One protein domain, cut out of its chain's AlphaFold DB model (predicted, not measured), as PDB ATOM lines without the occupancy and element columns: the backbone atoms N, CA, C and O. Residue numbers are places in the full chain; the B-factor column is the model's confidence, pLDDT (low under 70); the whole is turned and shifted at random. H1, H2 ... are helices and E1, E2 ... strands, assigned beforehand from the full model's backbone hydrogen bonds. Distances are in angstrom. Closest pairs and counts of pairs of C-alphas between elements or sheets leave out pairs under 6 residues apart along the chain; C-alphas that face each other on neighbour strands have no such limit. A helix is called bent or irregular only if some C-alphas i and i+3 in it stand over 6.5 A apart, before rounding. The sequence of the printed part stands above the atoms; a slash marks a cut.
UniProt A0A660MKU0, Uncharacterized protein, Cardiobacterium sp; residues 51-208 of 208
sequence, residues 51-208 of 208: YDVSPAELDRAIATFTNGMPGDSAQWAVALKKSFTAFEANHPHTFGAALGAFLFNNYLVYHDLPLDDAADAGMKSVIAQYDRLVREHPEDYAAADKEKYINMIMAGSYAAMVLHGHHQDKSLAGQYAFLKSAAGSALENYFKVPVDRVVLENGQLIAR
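Overview. This is residues 51 to 208 of the 208 residues of an uncharacterized protein of Cardiobacterium sp (UniProt A0A660MKU0). Two helices, H3 and H5, lie side by side in the middle of a compact helical body, with H1 and H2 packed on the H5 side, H4 on the H3 side and H6 crossing over both H3 and H5. A small strand hairpin, E1 and E2, sits at the far side of H3 from H5, next to H4 and the last residues of H6. The printed part has 158 residues, with six named helices followed by two named strands, H1 to H6 and then E1 and E2; the sheet E1 - E2 is antiparallel and the class is mostly helix. The whole is compact, with a radius of gyration of the C-alphas of 15.0 A, and rounded, spanning 40 by 35 by 27 A.

Along the chain. Start at Tyr 51 and find C-alpha 55 at (9.821, 20.513, 18.059), where H1, residues 55 to 66, begins. H2 follows at residues 73 to 90, 25.5 A long, and H3 at 95 to 111, 24.2 A. Next come H4, residues 117 to 136, 29.0 A, and H5, the longest helix, residues 146 to 168, 33.3 A; look for its C-alpha 146 at (18.239, 25.050, 9.328). H6, residues 170 to 191, measures 30.3 A; it has a kink of 39 degrees near residue 177 and is irregular, with C-alphas 171 and 174 7.8 A apart. E1 is residues 198 to 201 and E2 residues 204 to 207, ending at C-alpha 207 (12.809, 35.158, -15.347).

Arrangement. Begin at the hub, H5, which touches H1, H2, H3 and H6. H5 and H3 run the same way at a shallow tilt of 27 degrees, and their closest C-alphas, of Phe 102 and Gly 156, are 4.2 A apart. With its residues 153 to 158 alone H5 touches H2, closest at Leu 80 and Met 154, C-alphas 6.3 A apart; at 71 degrees they are only just about perpendicular. H1 touches H5 at a steep tilt of 54 degrees, its C-alpha of Ala 61 7.4 A from that of Ile 150. H3 and H4 form a helical hairpin at 42 degrees, closest at the C-alphas of Gly 96 and Asp 131, 4.1 A. H6 touches H3 with residues 179 to 187 alone, closest at the C-alphas of Asn 106 and Ala 183, 4.6 A. In the hairpin E1 and E2, look at N 199 and O 206, 2.9 A apart, within hydrogen-bond range. The closest C-alphas of H4 and E2, of Val 126 and Gln 204, are 5.4 A apart. H1 and H4 are apart. In H1 to H5 every O i to N i+4 pair is within hydrogen-bond range, in H6 16 of 18.

Size, cuts and confidence. The two C-alphas farthest apart, of Glu 136 and Ser 171, are 43.6 A from each other. The printed part has no cut, and no link is long. The mean pLDDT of the printed part is 85.7; look for values under 70 at residues 68, 70 and 142 to 144.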
ATOM      1  N   TYR A  51      16.681  18.244   6.344       78.56
ATOM      2  CA  TYR A  51      16.654  19.118   7.526       78.56
ATOM      3  C   TYR A  51      15.772  18.518   8.627       78.56
ATOM      4  O   TYR A  51      14.557  18.667   8.605       78.56
ATOM      5  N   ASP A  52      16.384  17.881   9.625       81.56
ATOM      6  CA  ASP A  52      15.667  17.417  10.818       81.56
ATOM      7  C   ASP A  52      15.466  18.574  11.811       81.56
ATOM      8  O   ASP A  52      16.416  19.036  12.459       81.56
ATOM      9  N   VAL A  53      14.242  19.096  11.894       85.94
ATOM     10  CA  VAL A  53      13.858  20.192  12.794       85.94
ATOM     11  C   VAL A  53      13.154  19.623  14.021       85.94
ATOM     12  O   VAL A  53      12.044  19.100  13.934       85.94
ATOM     13  N   SER A  54      13.760  19.776  15.201       88.38
ATOM     14  CA  SER A  54      13.128  19.334  16.445       88.38
ATOM     15  C   SER A  54      11.940  20.230  16.833       88.38
ATOM     16  O   SER A  54      11.938  21.430  16.534       88.38
ATOM     17  N   PRO A  55      10.954  19.712  17.595       89.69
ATOM     18  CA  PRO A  55       9.821  20.513  18.059       89.69
ATOM     19  C   PRO A  55      10.225  21.779  18.827       89.69
ATOM     20  O   PRO A  55       9.602  22.821  18.663       89.69
ATOM     21  N   ALA A  56      11.290  21.712  19.634       90.25
ATOM     22  CA  ALA A  56      11.767  22.850  20.419       90.25
ATOM     23  C   ALA A  56      12.455  23.926  19.560       90.25
ATOM     24  O   ALA A  56      12.354  25.115  19.869       90.25
ATOM     25  N   GLU A  57      13.161  23.528  18.496       89.19
ATOM     26  CA  GLU A  57      13.717  24.468  17.512       89.19
ATOM     27  C   GLU A  57      12.589  25.173  16.756       89.19
ATOM     28  O   GLU A  57      12.608  26.399  16.643       89.19
ATOM     29  N   LEU A  58      11.578  24.416  16.316       90.00
ATOM     30  CA  LEU A  58      10.410  24.962  15.630       90.00
ATOM     31  C   LEU A  58       9.633  25.940  16.520       90.00
ATOM     32  O   LEU A  58       9.326  27.046  16.087       90.00
ATOM     33  N   ASP A  59       9.356  25.569  17.772       90.19
ATOM     34  CA  ASP A  59       8.627  26.432  18.709       90.19
ATOM     35  C   ASP A  59       9.373  27.749  18.966       90.19
ATOM     36  O   ASP A  59       8.755  28.813  19.020       90.19
ATOM     37  N   ARG A  60      10.709  27.704  19.057       88.94
ATOM     38  CA  ARG A  60      11.535  28.912  19.184       88.94
ATOM     39  C   ARG A  60      11.464  29.779  17.928       88.94
ATOM     40  O   ARG A  60      11.279  30.985  18.052       88.94
ATOM     41  N   ALA A  61      11.600  29.182  16.746       87.00
ATOM     42  CA  ALA A  61      11.548  29.909  15.479       87.00
ATOM     43  C   ALA A  61      10.182  30.580  15.265       87.00
ATOM     44  O   ALA A  61      10.126  31.757  14.917       87.00
ATOM     45  N   ILE A  62       9.087  29.875  15.561       87.19
ATOM     46  CA  ILE A  62       7.724  30.416  15.476       87.19
ATOM     47  C   ILE A  62       7.523  31.561  16.468       87.19
ATOM     48  O   ILE A  62       6.944  32.585  16.105       87.19
ATOM     49  N   ALA A  63       7.999  31.418  17.708       85.94
ATOM     50  CA  ALA A  63       7.903  32.484  18.701       85.94
ATOM     51  C   ALA A  63       8.640  33.752  18.242       85.94
ATOM     52  O   ALA A  63       8.103  34.847  18.378       85.94
ATOM     53  N   THR A  64       9.830  33.605  17.651       84.62
ATOM     54  CA  THR A  64      10.571  34.724  17.053       84.62
ATOM     55  C   THR A  64       9.802  35.336  15.881       84.62
ATOM     56  O   THR A  64       9.570  36.537  15.867       84.62
ATOM     57  N   PHE A  65       9.338  34.515  14.936       83.62
ATOM     58  CA  PHE A  65       8.681  34.972  13.708       83.62
ATOM     59  C   PHE A  65       7.333  35.667  13.948       83.62
ATOM     60  O   PHE A  65       6.983  36.620  13.258       83.62
ATOM     61  N   THR A  66       6.561  35.194  14.928       80.31
ATOM     62  CA  THR A  66       5.243  35.762  15.275       80.31
ATOM     63  C   THR A  66       5.329  36.968  16.207       80.31
ATOM     64  O   THR A  66       4.318  37.640  16.447       80.31
ATOM     65  N   ASN A  67       6.523  37.273  16.722       78.44
ATOM     66  CA  ASN A  67       6.759  38.451  17.537       78.44
ATOM     67  C   ASN A  67       6.610  39.716  16.679       78.44
ATOM     68  O   ASN A  67       7.341  39.923  15.716       78.44
ATOM     69  N   GLY A  68       5.651  40.575  17.023       66.81
ATOM     70  CA  GLY A  68       5.379  41.806  16.273       66.81
ATOM     71  C   GLY A  68       4.505  41.630  15.026       66.81
ATOM     72  O   GLY A  68       4.264  42.612  14.323       66.81
ATOM     73  N   MET A  69       3.988  40.424  14.763       73.56
ATOM     74  CA  MET A  69       2.963  40.230  13.736       73.56
ATOM     75  C   MET A  69       1.625  40.873  14.130       73.56
ATOM     76  O   MET A  69       1.282  40.912  15.313       73.56
ATOM     77  N   PRO A  70       0.828  41.346  13.153       69.31
ATOM     78  CA  PRO A  70      -0.532  41.811  13.414       69.31
ATOM     79  C   PRO A  70      -1.428  40.713  13.983       69.31
ATOM     80  O   PRO A  70      -1.417  39.581  13.501       69.31
ATOM     81  N   GLY A  71      -2.325  41.093  14.889       71.81
ATOM     82  CA  GLY A  71      -3.356  40.201  15.414       71.81
ATOM     83  C   GLY A  71      -2.864  39.345  16.576       71.81
ATOM     84  O   GLY A  71      -1.978  39.738  17.330       71.81
ATOM     85  N   ASP A  72      -3.493  38.188  16.761       81.00
ATOM     86  CA  ASP A  72      -3.196  37.294  17.876       81.00
ATOM     87  C   ASP A  72      -1.989  36.400  17.540       81.00
ATOM     88  O   ASP A  72      -2.112  35.403  16.822       81.00
ATOM     89  N   SER A  73      -0.811  36.753  18.066       79.50
ATOM     90  CA  SER A  73       0.426  35.980  17.878       79.50
ATOM     91  C   SER A  73       0.284  34.512  18.292       79.50
ATOM     92  O   SER A  73       0.920  33.653  17.683       79.50
ATOM     93  N   ALA A  74      -0.564  34.184  19.277       85.31
ATOM     94  CA  ALA A  74      -0.779  32.796  19.680       85.31
ATOM     95  C   ALA A  74      -1.549  32.012  18.607       85.31
ATOM     96  O   ALA A  74      -1.211  30.862  18.320       85.31
ATOM     97  N   GLN A  75      -2.538  32.638  17.961       85.62
ATOM     98  CA  GLN A  75      -3.248  32.024  16.834       85.62
ATOM     99  C   GLN A  75      -2.329  31.827  15.631       85.62
ATOM    100  O   GLN A  75      -2.320  30.741  15.045       85.62
ATOM    101  N   TRP A  76      -1.506  32.827  15.304       84.12
ATOM    102  CA  TRP A  76      -0.507  32.688  14.244       84.12
ATOM    103  C   TRP A  76       0.486  31.572  14.534       84.12
ATOM    104  O   TRP A  76       0.774  30.774  13.646       84.12
ATOM    105  N   ALA A  77       0.957  31.457  15.777       88.81
ATOM    106  CA  ALA A  77       1.877  30.399  16.164       88.81
ATOM    107  C   ALA A  77       1.271  29.003  15.947       88.81
ATOM    108  O   ALA A  77       1.921  28.123  15.378       88.81
ATOM    109  N   VAL A  78       0.003  28.807  16.326       91.50
ATOM    110  CA  VAL A  78      -0.719  27.546  16.093       91.50
ATOM    111  C   VAL A  78      -0.883  27.263  14.595       91.50
ATOM    112  O   VAL A  78      -0.617  26.144  14.148       91.50
ATOM    113  N   ALA A  79      -1.294  28.261  13.810       89.81
ATOM    114  CA  ALA A  79      -1.525  28.111  12.374       89.81
ATOM    115  C   ALA A  79      -0.229  27.814  11.600       89.81
ATOM    116  O   ALA A  79      -0.198  26.916  10.753       89.81
ATOM    117  N   LEU A  80       0.860  28.511  11.930       91.19
ATOM    118  CA  LEU A  80       2.177  28.298  11.331       91.19
ATOM    119  C   LEU A  80       2.756  26.942  11.715       91.19
ATOM    120  O   LEU A  80       3.240  26.234  10.837       91.19
ATOM    121  N   LYS A  81       2.633  26.524  12.982       93.94
ATOM    122  CA  LYS A  81       3.064  25.186  13.413       93.94
ATOM    123  C   LYS A  81       2.335  24.094  12.638       93.94
ATOM    124  O   LYS A  81       2.961  23.155  12.158       93.94
ATOM    125  N   LYS A  82       1.015  24.231  12.474       93.25
ATOM    126  CA  LYS A  82       0.210  23.292  11.682       93.25
ATOM    127  C   LYS A  82       0.651  23.265  10.216       93.25
ATOM    128  O   LYS A  82       0.782  22.182   9.655       93.25
ATOM    129  N   SER A  83       0.881  24.433   9.620       91.25
ATOM    130  CA  SER A  83       1.294  24.560   8.217       91.25
ATOM    131  C   SER A  83       2.685  23.975   7.982       91.25
ATOM    132  O   SER A  83       2.864  23.219   7.035       91.25
ATOM    133  N   PHE A  84       3.633  24.233   8.886       92.38
ATOM    134  CA  PHE A  84       4.970  23.644   8.850       92.38
ATOM    135  C   PHE A  84       4.899  22.115   8.910       92.38
ATOM    136  O   PHE A  84       5.395  21.442   8.016       92.38
ATOM    137  N   THR A  85       4.205  21.554   9.905       91.12
ATOM    138  CA  THR A  85       4.053  20.096  10.027       91.12
ATOM    139  C   THR A  85       3.392  19.477   8.793       91.12
ATOM    140  O   THR A  85       3.781  18.395   8.362       91.12
ATOM    141  N   ALA A  86       2.394  20.150   8.210       90.44
ATOM    142  CA  ALA A  86       1.751  19.688   6.985       90.44
ATOM    143  C   ALA A  86       2.691  19.761   5.774       90.44
ATOM    144  O   ALA A  86       2.671  18.852   4.948       90.44
ATOM    145  N   PHE A  87       3.514  20.806   5.676       89.75
ATOM    146  CA  PHE A  87       4.517  20.934   4.627       89.75
ATOM    147  C   PHE A  87       5.529  19.780   4.702       89.75
ATOM    148  O   PHE A  87       5.685  19.040   3.735       89.75
ATOM    149  N   GLU A  88       6.119  19.556   5.878       87.31
ATOM    150  CA  GLU A  88       7.073  18.464   6.119       87.31
ATOM    151  C   GLU A  88       6.483  17.087   5.786       87.31
ATOM    152  O   GLU A  88       7.170  16.224   5.255       87.31
ATOM    153  N   ALA A  89       5.201  16.858   6.078       87.38
ATOM    154  CA  ALA A  89       4.562  15.570   5.815       87.38
ATOM    155  C   ALA A  89       4.334  15.284   4.318       87.38
ATOM    156  O   ALA A  89       4.184  14.122   3.939       87.38
ATOM    157  N   ASN A  90       4.264  16.324   3.481       84.12
ATOM    158  CA  ASN A  90       3.869  16.211   2.073       84.12
ATOM    159  C   ASN A  90       4.995  16.532   1.084       84.12
ATOM    160  O   ASN A  90       4.840  16.270  -0.113       84.12
ATOM    161  N   HIS A  91       6.110  17.093   1.551       80.44
ATOM    162  CA  HIS A  91       7.195  17.562   0.695       80.44
ATOM    163  C   HIS A  91       8.558  17.025   1.156       80.44
ATOM    164  O   HIS A  91       8.743  16.742   2.338       80.44
ATOM    165  N   PRO A  92       9.534  16.875   0.242       71.56
ATOM    166  CA  PRO A  92      10.885  16.458   0.608       71.56
ATOM    167  C   PRO A  92      11.519  17.480   1.562       71.56
ATOM    168  O   PRO A  92      11.595  18.650   1.203       71.56
ATOM    169  N   HIS A  93      12.004  17.038   2.729       83.19
ATOM    170  CA  HIS A  93      12.628  17.827   3.816       83.19
ATOM    171  C   HIS A  93      13.929  18.553   3.416       83.19
ATOM    172  O   HIS A  93      14.999  18.347   3.988       83.19
ATOM    173  N   THR A  94      13.892  19.341   2.354       84.44
ATOM    174  CA  THR A  94      15.066  19.833   1.642       84.44
ATOM    175  C   THR A  94      14.960  21.328   1.416       84.44
ATOM    176  O   THR A  94      13.875  21.899   1.300       84.44
ATOM    177  N   PHE A  95      16.116  21.974   1.303       84.81
ATOM    178  CA  PHE A  95      16.156  23.403   1.026       84.81
ATOM    179  C   PHE A  95      15.468  23.766  -0.298       84.81
ATOM    180  O   PHE A  95      14.809  24.799  -0.363       84.81
ATOM    181  N   GLY A  96      15.583  22.920  -1.329       85.31
ATOM    182  CA  GLY A  96      14.923  23.135  -2.618       85.31
ATOM    183  C   GLY A  96      13.403  23.199  -2.488       85.31
ATOM    184  O   GLY A  96      12.791  24.128  -3.013       85.31
ATOM    185  N   ALA A  97      12.805  22.298  -1.707       89.94
ATOM    186  CA  ALA A  97      11.372  22.295  -1.465       89.94
ATOM    187  C   ALA A  97      10.917  23.542  -0.705       89.94
ATOM    188  O   ALA A  97       9.951  24.190  -1.112       89.94
ATOM    189  N   ALA A  98      11.628  23.921   0.361       90.75
ATOM    190  CA  ALA A  98      11.320  25.136   1.113       90.75
ATOM    191  C   ALA A  98      11.438  26.395   0.236       90.75
ATOM    192  O   ALA A  98      10.543  27.241   0.244       90.75
ATOM    193  N   LEU A  99      12.507  26.496  -0.563       89.25
ATOM    194  CA  LEU A  99      12.733  27.605  -1.488       89.25
ATOM    195  C   LEU A  99      11.650  27.671  -2.569       89.25
ATOM    196  O   LEU A  99      11.092  28.740  -2.809       89.25
ATOM    197  N   GLY A 100      11.331  26.542  -3.202       91.06
ATOM    198  CA  GLY A 100      10.309  26.470  -4.240       91.06
ATOM    199  C   GLY A 100       8.935  26.867  -3.716       91.06
ATOM    200  O   GLY A 100       8.255  27.680  -4.341       91.06
ATOM    201  N   ALA A 101       8.560  26.378  -2.532       93.12
ATOM    202  CA  ALA A 101       7.285  26.726  -1.924       93.12
ATOM    203  C   ALA A 101       7.191  28.191  -1.514       93.12
ATOM    204  O   ALA A 101       6.179  28.855  -1.756       93.12
ATOM    205  N   PHE A 102       8.271  28.715  -0.945       93.12
ATOM    206  CA  PHE A 102       8.388  30.127  -0.636       93.12
ATOM    207  C   PHE A 102       8.226  30.989  -1.897       93.12
ATOM    208  O   PHE A 102       7.372  31.876  -1.919       93.12
ATOM    209  N   LEU A 103       8.987  30.725  -2.963       93.62
ATOM    210  CA  LEU A 103       8.922  31.515  -4.199       93.62
ATOM    211  C   LEU A 103       7.551  31.412  -4.875       93.62
ATOM    212  O   LEU A 103       7.009  32.427  -5.308       93.62
ATOM    213  N   PHE A 104       6.954  30.221  -4.907       96.50
ATOM    214  CA  PHE A 104       5.630  30.024  -5.487       96.50
ATOM    215  C   PHE A 104       4.528  30.763  -4.724       96.50
ATOM    216  O   PHE A 104       3.724  31.459  -5.339       96.50
ATOM    217  N   ASN A 105       4.511  30.700  -3.392       95.56
ATOM    218  CA  ASN A 105       3.504  31.426  -2.613       95.56
ATOM    219  C   ASN A 105       3.652  32.945  -2.749       95.56
ATOM    220  O   ASN A 105       2.649  33.650  -2.829       95.56
ATOM    221  N   ASN A 106       4.882  33.459  -2.845       93.44
ATOM    222  CA  ASN A 106       5.100  34.875  -3.147       93.44
ATOM    223  C   ASN A 106       4.624  35.233  -4.566       93.44
ATOM    224  O   ASN A 106       4.028  36.292  -4.754       93.44
ATOM    225  N   TYR A 107       4.806  34.345  -5.547       96.44
ATOM    226  CA  TYR A 107       4.260  34.527  -6.893       96.44
ATOM    227  C   TYR A 107       2.727  34.607  -6.879       96.44
ATOM    228  O   TYR A 107       2.161  35.557  -7.420       96.44
ATOM    229  N   LEU A 108       2.046  33.676  -6.202       96.56
ATOM    230  CA  LEU A 108       0.585  33.708  -6.077       96.56
ATOM    231  C   LEU A 108       0.094  35.001  -5.427       96.56
ATOM    232  O   LEU A 108      -0.843  35.621  -5.922       96.56
ATOM    233  N   VAL A 109       0.745  35.435  -4.346       94.69
ATOM    234  CA  VAL A 109       0.397  36.681  -3.662       94.69
ATOM    235  C   VAL A 109       0.592  37.888  -4.575       94.69
ATOM    236  O   VAL A 109      -0.315  38.714  -4.688       94.69
ATOM    237  N   TYR A 110       1.755  38.012  -5.221       94.94
ATOM    238  CA  TYR A 110       2.058  39.162  -6.070       94.94
ATOM    239  C   TYR A 110       1.083  39.273  -7.250       94.94
ATOM    240  O   TYR A 110       0.612  40.366  -7.573       94.94
ATOM    241  N   HIS A 111       0.715  38.142  -7.849       95.31
ATOM    242  CA  HIS A 111      -0.230  38.101  -8.962       95.31
ATOM    243  C   HIS A 111      -1.699  37.980  -8.536       95.31
ATOM    244  O   HIS A 111      -2.568  37.978  -9.403       95.31
ATOM    245  N   ASP A 112      -1.984  37.941  -7.229       94.56
ATOM    246  CA  ASP A 112      -3.333  37.779  -6.669       94.56
ATOM    247  C   ASP A 112      -4.085  36.559  -7.234       94.56
ATOM    248  O   ASP A 112      -5.238  36.633  -7.656       94.56
ATOM    249  N   LEU A 113      -3.390  35.423  -7.296       94.62
ATOM    250  CA  LEU A 113      -3.903  34.180  -7.873       94.62
ATOM    251  C   LEU A 113      -4.613  33.323  -6.814       94.62
ATOM    252  O   LEU A 113      -4.180  33.301  -5.662       94.62
ATOM    253  N   PRO A 114      -5.691  32.602  -7.168       90.81
ATOM    254  CA  PRO A 114      -6.421  31.762  -6.222       90.81
ATOM    255  C   PRO A 114      -5.592  30.559  -5.747       90.81
ATOM    256  O   PRO A 114      -4.740  30.042  -6.468       90.81
ATOM    257  N   LEU A 115      -5.885  30.081  -4.535       88.81
ATOM    258  CA  LEU A 115      -5.340  28.840  -3.971       88.81
ATOM    259  C   LEU A 115      -6.271  27.663  -4.296       88.81
ATOM    260  O   LEU A 115      -7.058  27.235  -3.451       88.81
ATOM    261  N   ASP A 116      -6.213  27.192  -5.538       90.19
ATOM    262  CA  ASP A 116      -7.014  26.082  -6.062       90.19
ATOM    263  C   ASP A 116      -6.152  24.857  -6.441       90.19
ATOM    264  O   ASP A 116      -4.951  24.799  -6.166       90.19
ATOM    265  N   ASP A 117      -6.763  23.858  -7.084       87.81
ATOM    266  CA  ASP A 117      -6.065  22.640  -7.521       87.81
ATOM    267  C   ASP A 117      -4.936  22.931  -8.529       87.81
ATOM    268  O   ASP A 117      -3.933  22.213  -8.573       87.81
ATOM    269  N   ALA A 118      -5.060  23.992  -9.337       89.94
ATOM    270  CA  ALA A 118      -4.005  24.397 -10.260       89.94
ATOM    271  C   ALA A 118      -2.821  25.014  -9.502       89.94
ATOM    272  O   ALA A 118      -1.668  24.765  -9.864       89.94
ATOM    273  N   ALA A 119      -3.089  25.758  -8.425       91.62
ATOM    274  CA  ALA A 119      -2.052  26.243  -7.526       91.62
ATOM    275  C   ALA A 119      -1.307  25.090  -6.832       91.62
ATOM    276  O   ALA A 119      -0.078  25.108  -6.791       91.62
ATOM    277  N   ASP A 120      -2.002  24.050  -6.360       90.06
ATOM    278  CA  ASP A 120      -1.359  22.860  -5.773       90.06
ATOM    279  C   ASP A 120      -0.461  22.120  -6.786       90.06
ATOM    280  O   ASP A 120       0.688  21.773  -6.490       90.06
ATOM    281  N   ALA A 121      -0.942  21.931  -8.018       91.69
ATOM    282  CA  ALA A 121      -0.139  21.336  -9.084       91.69
ATOM    283  C   ALA A 121       1.089  22.199  -9.434       91.69
ATOM    284  O   ALA A 121       2.198  21.675  -9.598       91.69
ATOM    285  N   GLY A 122       0.911  23.523  -9.507       94.31
ATOM    286  CA  GLY A 122       1.988  24.486  -9.733       94.31
ATOM    287  C   GLY A 122       3.047  24.437  -8.633       94.31
ATOM    288  O   GLY A 122       4.234  24.324  -8.934       94.31
ATOM    289  N   MET A 123       2.614  24.414  -7.371       93.88
ATOM    290  CA  MET A 123       3.474  24.298  -6.195       93.88
ATOM    291  C   MET A 123       4.377  23.065  -6.280       93.88
ATOM    292  O   MET A 123       5.598  23.169  -6.169       93.88
ATOM    293  N   LYS A 124       3.788  21.891  -6.537       92.56
ATOM    294  CA  LYS A 124       4.531  20.626  -6.667       92.56
ATOM    295  C   LYS A 124       5.573  20.684  -7.781       92.56
ATOM    296  O   LYS A 124       6.694  20.209  -7.602       92.56
ATOM    297  N   SER A 125       5.218  21.279  -8.919       94.62
ATOM    298  CA  SER A 125       6.129  21.412 -10.057       94.62
ATOM    299  C   SER A 125       7.301  22.355  -9.761       94.62
ATOM    300  O   SER A 125       8.452  22.023 -10.054       94.62
ATOM    301  N   VAL A 126       7.038  23.493  -9.117       94.88
ATOM    302  CA  VAL A 126       8.076  24.461  -8.738       94.88
ATOM    303  C   VAL A 126       8.995  23.898  -7.650       94.88
ATOM    304  O   VAL A 126      10.212  24.047  -7.744       94.88
ATOM    305  N   ILE A 127       8.456  23.175  -6.664       93.00
ATOM    306  CA  ILE A 127       9.263  22.431  -5.683       93.00
ATOM    307  C   ILE A 127      10.219  21.465  -6.396       93.00
ATOM    308  O   ILE A 127      11.424  21.499  -6.153       93.00
ATOM    309  N   ALA A 128       9.717  20.666  -7.344       90.62
ATOM    310  CA  ALA A 128      10.548  19.726  -8.094       90.62
ATOM    311  C   ALA A 128      11.640  20.423  -8.934       90.62
ATOM    312  O   ALA A 128      12.742  19.888  -9.087       90.62
ATOM    313  N   GLN A 129      11.358  21.616  -9.473       91.50
ATOM    314  CA  GLN A 129      12.347  22.445 -10.165       91.50
ATOM    315  C   GLN A 129      13.495  22.832  -9.224       91.50
ATOM    316  O   GLN A 129      14.653  22.588  -9.561       91.50
ATOM    317  N   TYR A 130      13.196  23.407  -8.058       89.31
ATOM    318  CA  TYR A 130      14.231  23.885  -7.138       89.31
ATOM    319  C   TYR A 130      14.974  22.755  -6.427       89.31
ATOM    320  O   TYR A 130      16.186  22.854  -6.256       89.31
ATOM    321  N   ASP A 131      14.312  21.638  -6.125       86.81
ATOM    322  CA  ASP A 131      14.987  20.425  -5.649       86.81
ATOM    323  C   ASP A 131      16.023  19.910  -6.643       86.81
ATOM    324  O   ASP A 131      17.105  19.463  -6.255       86.81
ATOM    325  N   ARG A 132      15.700  19.949  -7.941       86.12
ATOM    326  CA  ARG A 132      16.647  19.572  -8.990       86.12
ATOM    327  C   ARG A 132      17.809  20.557  -9.058       86.12
ATOM    328  O   ARG A 132      18.951  20.115  -9.007       86.12
ATOM    329  N   LEU A 133      17.530  21.858  -9.118       82.88
ATOM    330  CA  LEU A 133      18.573  22.872  -9.268       82.88
ATOM    331  C   LEU A 133      19.536  22.914  -8.074       82.88
ATOM    332  O   LEU A 133      20.739  22.996  -8.281       82.88
ATOM    333  N   VAL A 134      19.037  22.794  -6.840       82.19
ATOM    334  CA  VAL A 134      19.886  22.736  -5.634       82.19
ATOM    335  C   VAL A 134      20.793  21.503  -5.647       82.19
ATOM    336  O   VAL A 134      21.918  21.556  -5.159       82.19
ATOM    337  N   ARG A 135      20.320  20.380  -6.203       80.06
ATOM    338  CA  ARG A 135      21.106  19.145  -6.317       80.06
ATOM    339  C   ARG A 135      22.163  19.221  -7.420       80.06
ATOM    340  O   ARG A 135      23.250  18.686  -7.240       80.06
ATOM    341  N   GLU A 136      21.819  19.821  -8.557       82.12
ATOM    342  CA  GLU A 136      22.696  19.932  -9.731       82.12
ATOM    343  C   GLU A 136      23.742  21.044  -9.580       82.12
ATOM    344  O   GLU A 136      24.856  20.885 -10.072       82.12
ATOM    345  N   HIS A 137      23.395  22.124  -8.876       77.00
ATOM    346  CA  HIS A 137      24.210  23.337  -8.740       77.00
ATOM    347  C   HIS A 137      24.265  23.843  -7.289       77.00
ATOM    348  O   HIS A 137      23.886  24.983  -7.017       77.00
ATOM    349  N   PRO A 138      24.684  23.024  -6.308       73.62
ATOM    350  CA  PRO A 138      24.653  23.407  -4.894       73.62
ATOM    351  C   PRO A 138      25.459  24.675  -4.567       73.62
ATOM    352  O   PRO A 138      25.154  25.370  -3.602       73.62
ATOM    353  N   GLU A 139      26.472  25.013  -5.361       70.62
ATOM    354  CA  GLU A 139      27.267  26.235  -5.235       70.62
ATOM    355  C   GLU A 139      26.475  27.530  -5.476       70.62
ATOM    356  O   GLU A 139      26.823  28.564  -4.900       70.62
ATOM    357  N   ASP A 140      25.397  27.473  -6.264       72.31
ATOM    358  CA  ASP A 140      24.573  28.636  -6.616       72.31
ATOM    359  C   ASP A 140      23.562  28.994  -5.519       72.31
ATOM    360  O   ASP A 140      23.023  30.103  -5.470       72.31
ATOM    361  N   TYR A 141      23.311  28.062  -4.599       70.06
ATOM    362  CA  TYR A 141      22.348  28.227  -3.522       70.06
ATOM    363  C   TYR A 141      23.111  28.541  -2.232       70.06
ATOM    364  O   TYR A 141      23.792  27.699  -1.656       70.06
ATOM    365  N   ALA A 142      23.044  29.799  -1.787       54.69
ATOM    366  CA  ALA A 142      23.759  30.268  -0.597       54.69
ATOM    367  C   ALA A 142      23.389  29.468   0.663       54.69
ATOM    368  O   ALA A 142      22.208  29.169   0.846       54.69
ATOM    369  N   ALA A 143      24.381  29.233   1.536       54.81
ATOM    370  CA  ALA A 143      24.342  28.643   2.879       54.81
ATOM    371  C   ALA A 143      22.922  28.396   3.398       54.81
ATOM    372  O   ALA A 143      22.331  29.202   4.115       54.81
ATOM    373  N   ALA A 144      22.352  27.274   2.976       60.12
ATOM    374  CA  ALA A 144      21.104  26.791   3.512       60.12
ATOM    375  C   ALA A 144      21.399  26.207   4.897       60.12
ATOM    376  O   ALA A 144      21.859  25.069   5.025       60.12
ATOM    377  N   ASP A 145      21.198  27.003   5.939       70.50
ATOM    378  CA  ASP A 145      21.127  26.487   7.297       70.50
ATOM    379  C   ASP A 145      19.679  26.152   7.673       70.50
ATOM    380  O   ASP A 145      18.718  26.418   6.941       70.50
ATOM    381  N   LYS A 146      19.537  25.494   8.823       77.75
ATOM    382  CA  LYS A 146      18.239  25.050   9.328       77.75
ATOM    383  C   LYS A 146      17.315  26.237   9.632       77.75
ATOM    384  O   LYS A 146      16.106  26.114   9.491       77.75
ATOM    385  N   GLU A 147      17.861  27.388  10.014       79.31
ATOM    386  CA  GLU A 147      17.066  28.576  10.323       79.31
ATOM    387  C   GLU A 147      16.442  29.165   9.056       79.31
ATOM    388  O   GLU A 147      15.232  29.387   8.999       79.31
ATOM    389  N   LYS A 148      17.235  29.325   7.993       79.00
ATOM    390  CA  LYS A 148      16.755  29.788   6.690       79.00
ATOM    391  C   LYS A 148      15.704  28.849   6.100       79.00
ATOM    392  O   LYS A 148      14.707  29.323   5.560       79.00
ATOM    393  N   TYR A 149      15.901  27.537   6.243       85.38
ATOM    394  CA  TYR A 149      14.914  26.522   5.873       85.38
ATOM    395  C   TYR A 149      13.564  26.744   6.574       85.38
ATOM    396  O   TYR A 149      12.533  26.870   5.910       85.38
ATOM    397  N   ILE A 150      13.576  26.875   7.906       86.00
ATOM    398  CA  ILE A 150      12.356  27.097   8.696       86.00
ATOM    399  C   ILE A 150      11.690  28.420   8.298       86.00
ATOM    400  O   ILE A 150      10.478  28.464   8.076       86.00
ATOM    401  N   ASN A 151      12.474  29.487   8.133       84.31
ATOM    402  CA  ASN A 151      11.969  30.811   7.773       84.31
ATOM    403  C   ASN A 151      11.301  30.839   6.391       84.31
ATOM    404  O   ASN A 151      10.274  31.499   6.235       84.31
ATOM    405  N   MET A 152      11.822  30.103   5.406       88.06
ATOM    406  CA  MET A 152      11.192  29.992   4.084       88.06
ATOM    407  C   MET A 152       9.811  29.335   4.162       88.06
ATOM    408  O   MET A 152       8.848  29.869   3.607       88.06
ATOM    409  N   ILE A 153       9.689  28.229   4.903       90.81
ATOM    410  CA  ILE A 153       8.407  27.534   5.084       90.81
ATOM    411  C   ILE A 153       7.415  28.427   5.836       90.81
ATOM    412  O   ILE A 153       6.260  28.547   5.420       90.81
ATOM    413  N   MET A 154       7.850  29.099   6.909       88.88
ATOM    414  CA  MET A 154       6.994  30.008   7.683       88.88
ATOM    415  C   MET A 154       6.520  31.201   6.847       88.88
ATOM    416  O   MET A 154       5.321  31.473   6.804       88.88
ATOM    417  N   ALA A 155       7.429  31.884   6.145       86.31
ATOM    418  CA  ALA A 155       7.093  33.044   5.324       86.31
ATOM    419  C   ALA A 155       6.190  32.668   4.141       86.31
ATOM    420  O   ALA A 155       5.198  33.351   3.887       86.31
ATOM    421  N   GLY A 156       6.473  31.550   3.465       89.12
ATOM    422  CA  GLY A 156       5.617  31.025   2.404       89.12
ATOM    423  C   GLY A 156       4.226  30.639   2.916       89.12
ATOM    424  O   GLY A 156       3.229  30.946   2.266       89.12
ATOM    425  N   SER A 157       4.135  30.004   4.088       90.12
ATOM    426  CA  SER A 157       2.851  29.632   4.704       90.12
ATOM    427  C   SER A 157       2.044  30.861   5.111       90.12
ATOM    428  O   SER A 157       0.847  30.936   4.840       90.12
ATOM    429  N   TYR A 158       2.697  31.848   5.731       87.81
ATOM    430  CA  TYR A 158       2.072  33.122   6.081       87.81
ATOM    431  C   TYR A 158       1.501  33.816   4.842       87.81
ATOM    432  O   TYR A 158       0.346  34.244   4.852       87.81
ATOM    433  N   ALA A 159       2.273  33.835   3.752       88.69
ATOM    434  CA  ALA A 159       1.856  34.418   2.489       88.69
ATOM    435  C   ALA A 159       0.564  33.778   1.944       88.69
ATOM    436  O   ALA A 159      -0.403  34.481   1.639       88.69
ATOM    437  N   ALA A 160       0.513  32.444   1.906       89.56
ATOM    438  CA  ALA A 160      -0.666  31.704   1.461       89.56
ATOM    439  C   ALA A 160      -1.886  31.914   2.379       89.56
ATOM    440  O   ALA A 160      -2.999  32.099   1.892       89.56
ATOM    441  N   MET A 161      -1.701  31.933   3.703       87.25
ATOM    442  CA  MET A 161      -2.806  32.142   4.648       87.25
ATOM    443  C   MET A 161      -3.436  33.533   4.513       87.25
ATOM    444  O   MET A 161      -4.660  33.651   4.505       87.25
ATOM    445  N   VAL A 162      -2.621  34.582   4.371       85.75
ATOM    446  CA  VAL A 162      -3.121  35.953   4.177       85.75
ATOM    447  C   VAL A 162      -3.808  36.102   2.819       85.75
ATOM    448  O   VAL A 162      -4.842  36.758   2.749       85.75
ATOM    449  N   LEU A 163      -3.289  35.474   1.758       90.25
ATOM    450  CA  LEU A 163      -3.941  35.428   0.443       90.25
ATOM    451  C   LEU A 163      -5.307  34.737   0.509       90.25
ATOM    452  O   LEU A 163      -6.304  35.289   0.050       90.25
ATOM    453  N   HIS A 164      -5.366  33.558   1.133       88.31
ATOM    454  CA  HIS A 164      -6.615  32.825   1.318       88.31
ATOM    455  C   HIS A 164      -7.642  33.660   2.084       88.31
ATOM    456  O   HIS A 164      -8.787  33.799   1.654       88.31
ATOM    457  N   GLY A 165      -7.206  34.259   3.195       85.12
ATOM    458  CA  GLY A 165      -8.028  35.162   3.981       85.12
ATOM    459  C   GLY A 165      -8.487  36.362   3.157       85.12
ATOM    460  O   GLY A 165      -9.671  36.650   3.165       85.12
ATOM    461  N   HIS A 166      -7.614  36.990   2.364       85.94
ATOM    462  CA  HIS A 166      -7.971  38.107   1.483       85.94
ATOM    463  C   HIS A 166      -9.088  37.760   0.486       85.94
ATOM    464  O   HIS A 166      -9.982  38.579   0.254       85.94
ATOM    465  N   HIS A 167      -9.058  36.554  -0.088       86.94
ATOM    466  CA  HIS A 167     -10.084  36.086  -1.026       86.94
ATOM    467  C   HIS A 167     -11.417  35.734  -0.348       86.94
ATOM    468  O   HIS A 167     -12.457  35.831  -0.998       86.94
ATOM    469  N   GLN A 168     -11.412  35.357   0.936       83.56
ATOM    470  CA  GLN A 168     -12.625  35.008   1.695       83.56
ATOM    471  C   GLN A 168     -13.230  36.187   2.471       83.56
ATOM    472  O   GLN A 168     -14.449  36.348   2.508       83.56
ATOM    473  N   ASP A 169     -12.384  37.002   3.092       76.81
ATOM    474  CA  ASP A 169     -12.726  38.125   3.954       76.81
ATOM    475  C   ASP A 169     -11.737  39.288   3.746       76.81
ATOM    476  O   ASP A 169     -10.542  39.232   4.054       76.81
ATOM    477  N   LYS A 170     -12.263  40.416   3.262       72.69
ATOM    478  CA  LYS A 170     -11.463  41.614   2.983       72.69
ATOM    479  C   LYS A 170     -10.985  42.343   4.242       72.69
ATOM    480  O   LYS A 170     -10.257  43.326   4.103       72.69
ATOM    481  N   SER A 171     -11.323  41.879   5.448       71.62
ATOM    482  CA  SER A 171     -10.790  42.416   6.711       71.62
ATOM    483  C   SER A 171      -9.252  42.407   6.774       71.62
ATOM    484  O   SER A 171      -8.655  43.259   7.434       71.62
ATOM    485  N   LEU A 172      -8.591  41.530   6.007       71.88
ATOM    486  CA  LEU A 172      -7.130  41.459   5.887       71.88
ATOM    487  C   LEU A 172      -6.536  42.326   4.762       71.88
ATOM    488  O   LEU A 172      -5.334  42.254   4.514       71.88
ATOM    489  N   ALA A 173      -7.322  43.168   4.079       73.06
ATOM    490  CA  ALA A 173      -6.863  43.926   2.906       73.06
ATOM    491  C   ALA A 173      -5.606  44.782   3.165       73.06
ATOM    492  O   ALA A 173      -4.736  44.873   2.299       73.06
ATOM    493  N   GLY A 174      -5.474  45.368   4.360       73.81
ATOM    494  CA  GLY A 174      -4.277  46.132   4.737       73.81
ATOM    495  C   GLY A 174      -3.017  45.265   4.854       73.81
ATOM    496  O   GLY A 174      -1.955  45.642   4.364       73.81
ATOM    497  N   GLN A 175      -3.143  44.075   5.446       74.75
ATOM    498  CA  GLN A 175      -2.047  43.105   5.567       74.75
ATOM    499  C   GLN A 175      -1.687  42.520   4.201       74.75
ATOM    500  O   GLN A 175      -0.512  42.358   3.880       74.75
ATOM    501  N   TYR A 176      -2.700  42.278   3.371       83.56
ATOM    502  CA  TYR A 176      -2.532  41.773   2.019       83.56
ATOM    503  C   TYR A 176      -1.770  42.754   1.118       83.56
ATOM    504  O   TYR A 176      -0.832  42.344   0.444       83.56
ATOM    505  N   ALA A 177      -2.093  44.052   1.140       84.25
ATOM    506  CA  ALA A 177      -1.376  45.051   0.337       84.25
ATOM    507  C   ALA A 177       0.118  45.128   0.695       84.25
ATOM    508  O   ALA A 177       0.978  45.175  -0.188       84.25
ATOM    509  N   PHE A 178       0.429  45.093   1.993       81.19
ATOM    510  CA  PHE A 178       1.803  45.032   2.477       81.19
ATOM    511  C   PHE A 178       2.515  43.757   2.000       81.19
ATOM    512  O   PHE A 178       3.597  43.821   1.412       81.19
ATOM    513  N   LEU A 179       1.880  42.602   2.207       84.38
ATOM    514  CA  LEU A 179       2.425  41.307   1.826       84.38
ATOM    515  C   LEU A 179       2.641  41.204   0.310       84.38
ATOM    516  O   LEU A 179       3.653  40.666  -0.122       84.38
ATOM    517  N   LYS A 180       1.746  41.781  -0.497       88.25
ATOM    518  CA  LYS A 180       1.880  41.871  -1.954       88.25
ATOM    519  C   LYS A 180       3.141  42.615  -2.373       88.25
ATOM    520  O   LYS A 180       3.878  42.134  -3.229       88.25
ATOM    521  N   SER A 181       3.429  43.746  -1.728       85.12
ATOM    522  CA  SER A 181       4.675  44.479  -1.964       85.12
ATOM    523  C   SER A 181       5.902  43.664  -1.546       85.12
ATOM    524  O   SER A 181       6.867  43.591  -2.303       85.12
ATOM    525  N   ALA A 182       5.870  43.042  -0.363       83.56
ATOM    526  CA  ALA A 182       6.980  42.232   0.139       83.56
ATOM    527  C   ALA A 182       7.259  41.016  -0.760       83.56
ATOM    528  O   ALA A 182       8.418  40.707  -1.039       83.56
ATOM    529  N   ALA A 183       6.204  40.376  -1.264       87.25
ATOM    530  CA  ALA A 183       6.289  39.258  -2.189       87.25
ATOM    531  C   ALA A 183       6.932  39.655  -3.520       87.25
ATOM    532  O   ALA A 183       7.815  38.951  -4.009       87.25
ATOM    533  N   GLY A 184       6.562  40.824  -4.055       85.38
ATOM    534  CA  GLY A 184       7.227  41.396  -5.224       85.38
ATOM    535  C   GLY A 184       8.725  41.573  -4.987       85.38
ATOM    536  O   GLY A 184       9.538  41.018  -5.721       85.38
ATOM    537  N   SER A 185       9.106  42.243  -3.896       85.44
ATOM    538  CA  SER A 185      10.519  42.450  -3.557       85.44
ATOM    539  C   SER A 185      11.290  41.144  -3.340       85.44
ATOM    540  O   SER A 185      12.453  41.053  -3.722       85.44
ATOM    541  N   ALA A 186      10.670  40.119  -2.749       81.69
ATOM    542  CA  ALA A 186      11.285  38.805  -2.574       81.69
ATOM    543  C   ALA A 186      11.621  38.145  -3.924       81.69
ATOM    544  O   ALA A 186      12.729  37.630  -4.103       81.69
ATOM    545  N   LEU A 187      10.695  38.205  -4.886       84.38
ATOM    546  CA  LEU A 187      10.892  37.673  -6.236       84.38
ATOM    547  C   LEU A 187      11.970  38.458  -6.996       84.38
ATOM    548  O   LEU A 187      12.873  37.848  -7.565       84.38
ATOM    549  N   GLU A 188      11.948  39.790  -6.945       84.94
ATOM    550  CA  GLU A 188      12.977  40.631  -7.580       84.94
ATOM    551  C   GLU A 188      14.365  40.372  -6.998       84.94
ATOM    552  O   GLU A 188      15.354  40.250  -7.725       84.94
ATOM    553  N   ASN A 189      14.446  40.222  -5.674       81.12
ATOM    554  CA  ASN A 189      15.692  39.907  -4.994       81.12
ATOM    555  C   ASN A 189      16.229  38.530  -5.375       81.12
ATOM    556  O   ASN A 189      17.450  38.375  -5.440       81.12
ATOM    557  N   TYR A 190      15.365  37.547  -5.621       83.94
ATOM    558  CA  TYR A 190      15.792  36.218  -6.047       83.94
ATOM    559  C   TYR A 190      16.216  36.204  -7.523       83.94
ATOM    560  O   TYR A 190      17.347  35.842  -7.839       83.94
ATOM    561  N   PHE A 191      15.335  36.646  -8.423       81.19
ATOM    562  CA  PHE A 191      15.523  36.534  -9.872       81.19
ATOM    563  C   PHE A 191      16.378  37.646 -10.489       81.19
ATOM    564  O   PHE A 191      16.791  37.527 -11.640       81.19
ATOM    565  N   LYS A 192      16.654  38.726  -9.746       83.19
ATOM    566  CA  LYS A 192      17.426  39.894 -10.207       83.19
ATOM    567  C   LYS A 192      16.830  40.580 -11.445       83.19
ATOM    568  O   LYS A 192      17.547  41.215 -12.217       83.19
ATOM    569  N   VAL A 193      15.512  40.488 -11.607       82.88
ATOM    570  CA  VAL A 193      14.713  41.172 -12.635       82.88
ATOM    571  C   VAL A 193      13.477  41.798 -11.984       82.88
ATOM    572  O   VAL A 193      13.095  41.342 -10.907       82.88
ATOM    573  N   PRO A 194      12.831  42.800 -12.613       92.69
ATOM    574  CA  PRO A 194      11.511  43.270 -12.189       92.69
ATOM    575  C   PRO A 194      10.514  42.116 -12.048       92.69
ATOM    576  O   PRO A 194      10.495  41.226 -12.902       92.69
ATOM    577  N   VAL A 195       9.669  42.142 -11.017       88.31
ATOM    578  CA  VAL A 195       8.775  41.012 -10.700       88.31
ATOM    579  C   VAL A 195       7.796  40.688 -11.831       88.31
ATOM    580  O   VAL A 195       7.535  39.518 -12.075       88.31
ATOM    581  N   ASP A 196       7.360  41.674 -12.619       94.75
ATOM    582  CA  ASP A 196       6.506  41.453 -13.799       94.75
ATOM    583  C   ASP A 196       7.173  40.606 -14.902       94.75
ATOM    584  O   ASP A 196       6.512  40.149 -15.836       94.75
ATOM    585  N   ARG A 197       8.495  40.403 -14.826       93.75
ATOM    586  CA  ARG A 197       9.255  39.519 -15.722       93.75
ATOM    587  C   ARG A 197       9.433  38.109 -15.159       93.75
ATOM    588  O   ARG A 197       9.963  37.248 -15.862       93.75
ATOM    589  N   VAL A 198       9.007  37.862 -13.923       92.12
ATOM    590  CA  VAL A 198       8.937  36.525 -13.332       92.12
ATOM    591  C   VAL A 198       7.606  35.908 -13.736       92.12
ATOM    592  O   VAL A 198       6.551  36.485 -13.496       92.12
ATOM    593  N   VAL A 199       7.639  34.739 -14.370       94.50
ATOM    594  CA  VAL A 199       6.431  34.071 -14.871       94.50
ATOM    595  C   VAL A 199       6.410  32.602 -14.482       94.50
ATOM    596  O   VAL A 199       7.454  31.949 -14.427       94.50
ATOM    597  N   LEU A 200       5.205  32.079 -14.250       94.44
ATOM    598  CA  LEU A 200       4.948  30.646 -14.141       94.44
ATOM    599  C   LEU A 200       4.601  30.085 -15.525       94.44
ATOM    600  O   LEU A 200       3.517  30.333 -16.052       94.44
ATOM    601  N   GLU A 201       5.506  29.307 -16.107       91.94
ATOM    602  CA  GLU A 201       5.322  28.676 -17.413       91.94
ATOM    603  C   GLU A 201       5.628  27.185 -17.316       91.94
ATOM    604  O   GLU A 201       6.681  26.790 -16.825       91.94
ATOM    605  N   ASN A 202       4.701  26.341 -17.779       89.62
ATOM    606  CA  ASN A 202       4.850  24.882 -17.752       89.62
ATOM    607  C   ASN A 202       5.254  24.339 -16.365       89.62
ATOM    608  O   ASN A 202       6.067  23.423 -16.253       89.62
ATOM    609  N   GLY A 203       4.701  24.939 -15.303       87.25
ATOM    610  CA  GLY A 203       4.994  24.568 -13.919       87.25
ATOM    611  C   GLY A 203       6.388  24.974 -13.430       87.25
ATOM    612  O   GLY A 203       6.854  24.437 -12.427       87.25
ATOM    613  N   GLN A 204       7.066  25.889 -14.123       92.56
ATOM    614  CA  GLN A 204       8.363  26.427 -13.726       92.56
ATOM    615  C   GLN A 204       8.273  27.929 -13.497       92.56
ATOM    616  O   GLN A 204       7.650  28.641 -14.284       92.56
ATOM    617  N   LEU A 205       8.930  28.409 -12.442       91.88
ATOM    618  CA  LEU A 205       9.168  29.837 -12.266       91.88
ATOM    619  C   LEU A 205      10.455  30.221 -12.987       91.88
ATOM    620  O   LEU A 205      11.522  29.660 -12.719       91.88
ATOM    621  N   ILE A 206      10.342  31.174 -13.907       89.75
ATOM    622  CA  ILE A 206      11.451  31.654 -14.731       89.75
ATOM    623  C   ILE A 206      11.447  33.180 -14.812       89.75
ATOM    624  O   ILE A 206      10.397  33.817 -14.737       89.75
ATOM    625  N   ALA A 207      12.632  33.754 -15.005       88.88
ATOM    626  CA  ALA A 207      12.809  35.158 -15.347       88.88
ATOM    627  C   ALA A 207      12.909  35.307 -16.869       88.88
ATOM    628  O   ALA A 207      13.684  34.592 -17.510       88.88
ATOM    629  N   ARG A 208      12.137  36.229 -17.441       81.62
ATOM    630  CA  ARG A 208      12.211  36.611 -18.858       81.62
ATOM    631  C   ARG A 208      12.930  37.921 -19.042       81.62
ATOM    632  O   ARG A 208      12.997  38.707 -18.082       81.62
TER     633      ARG A 208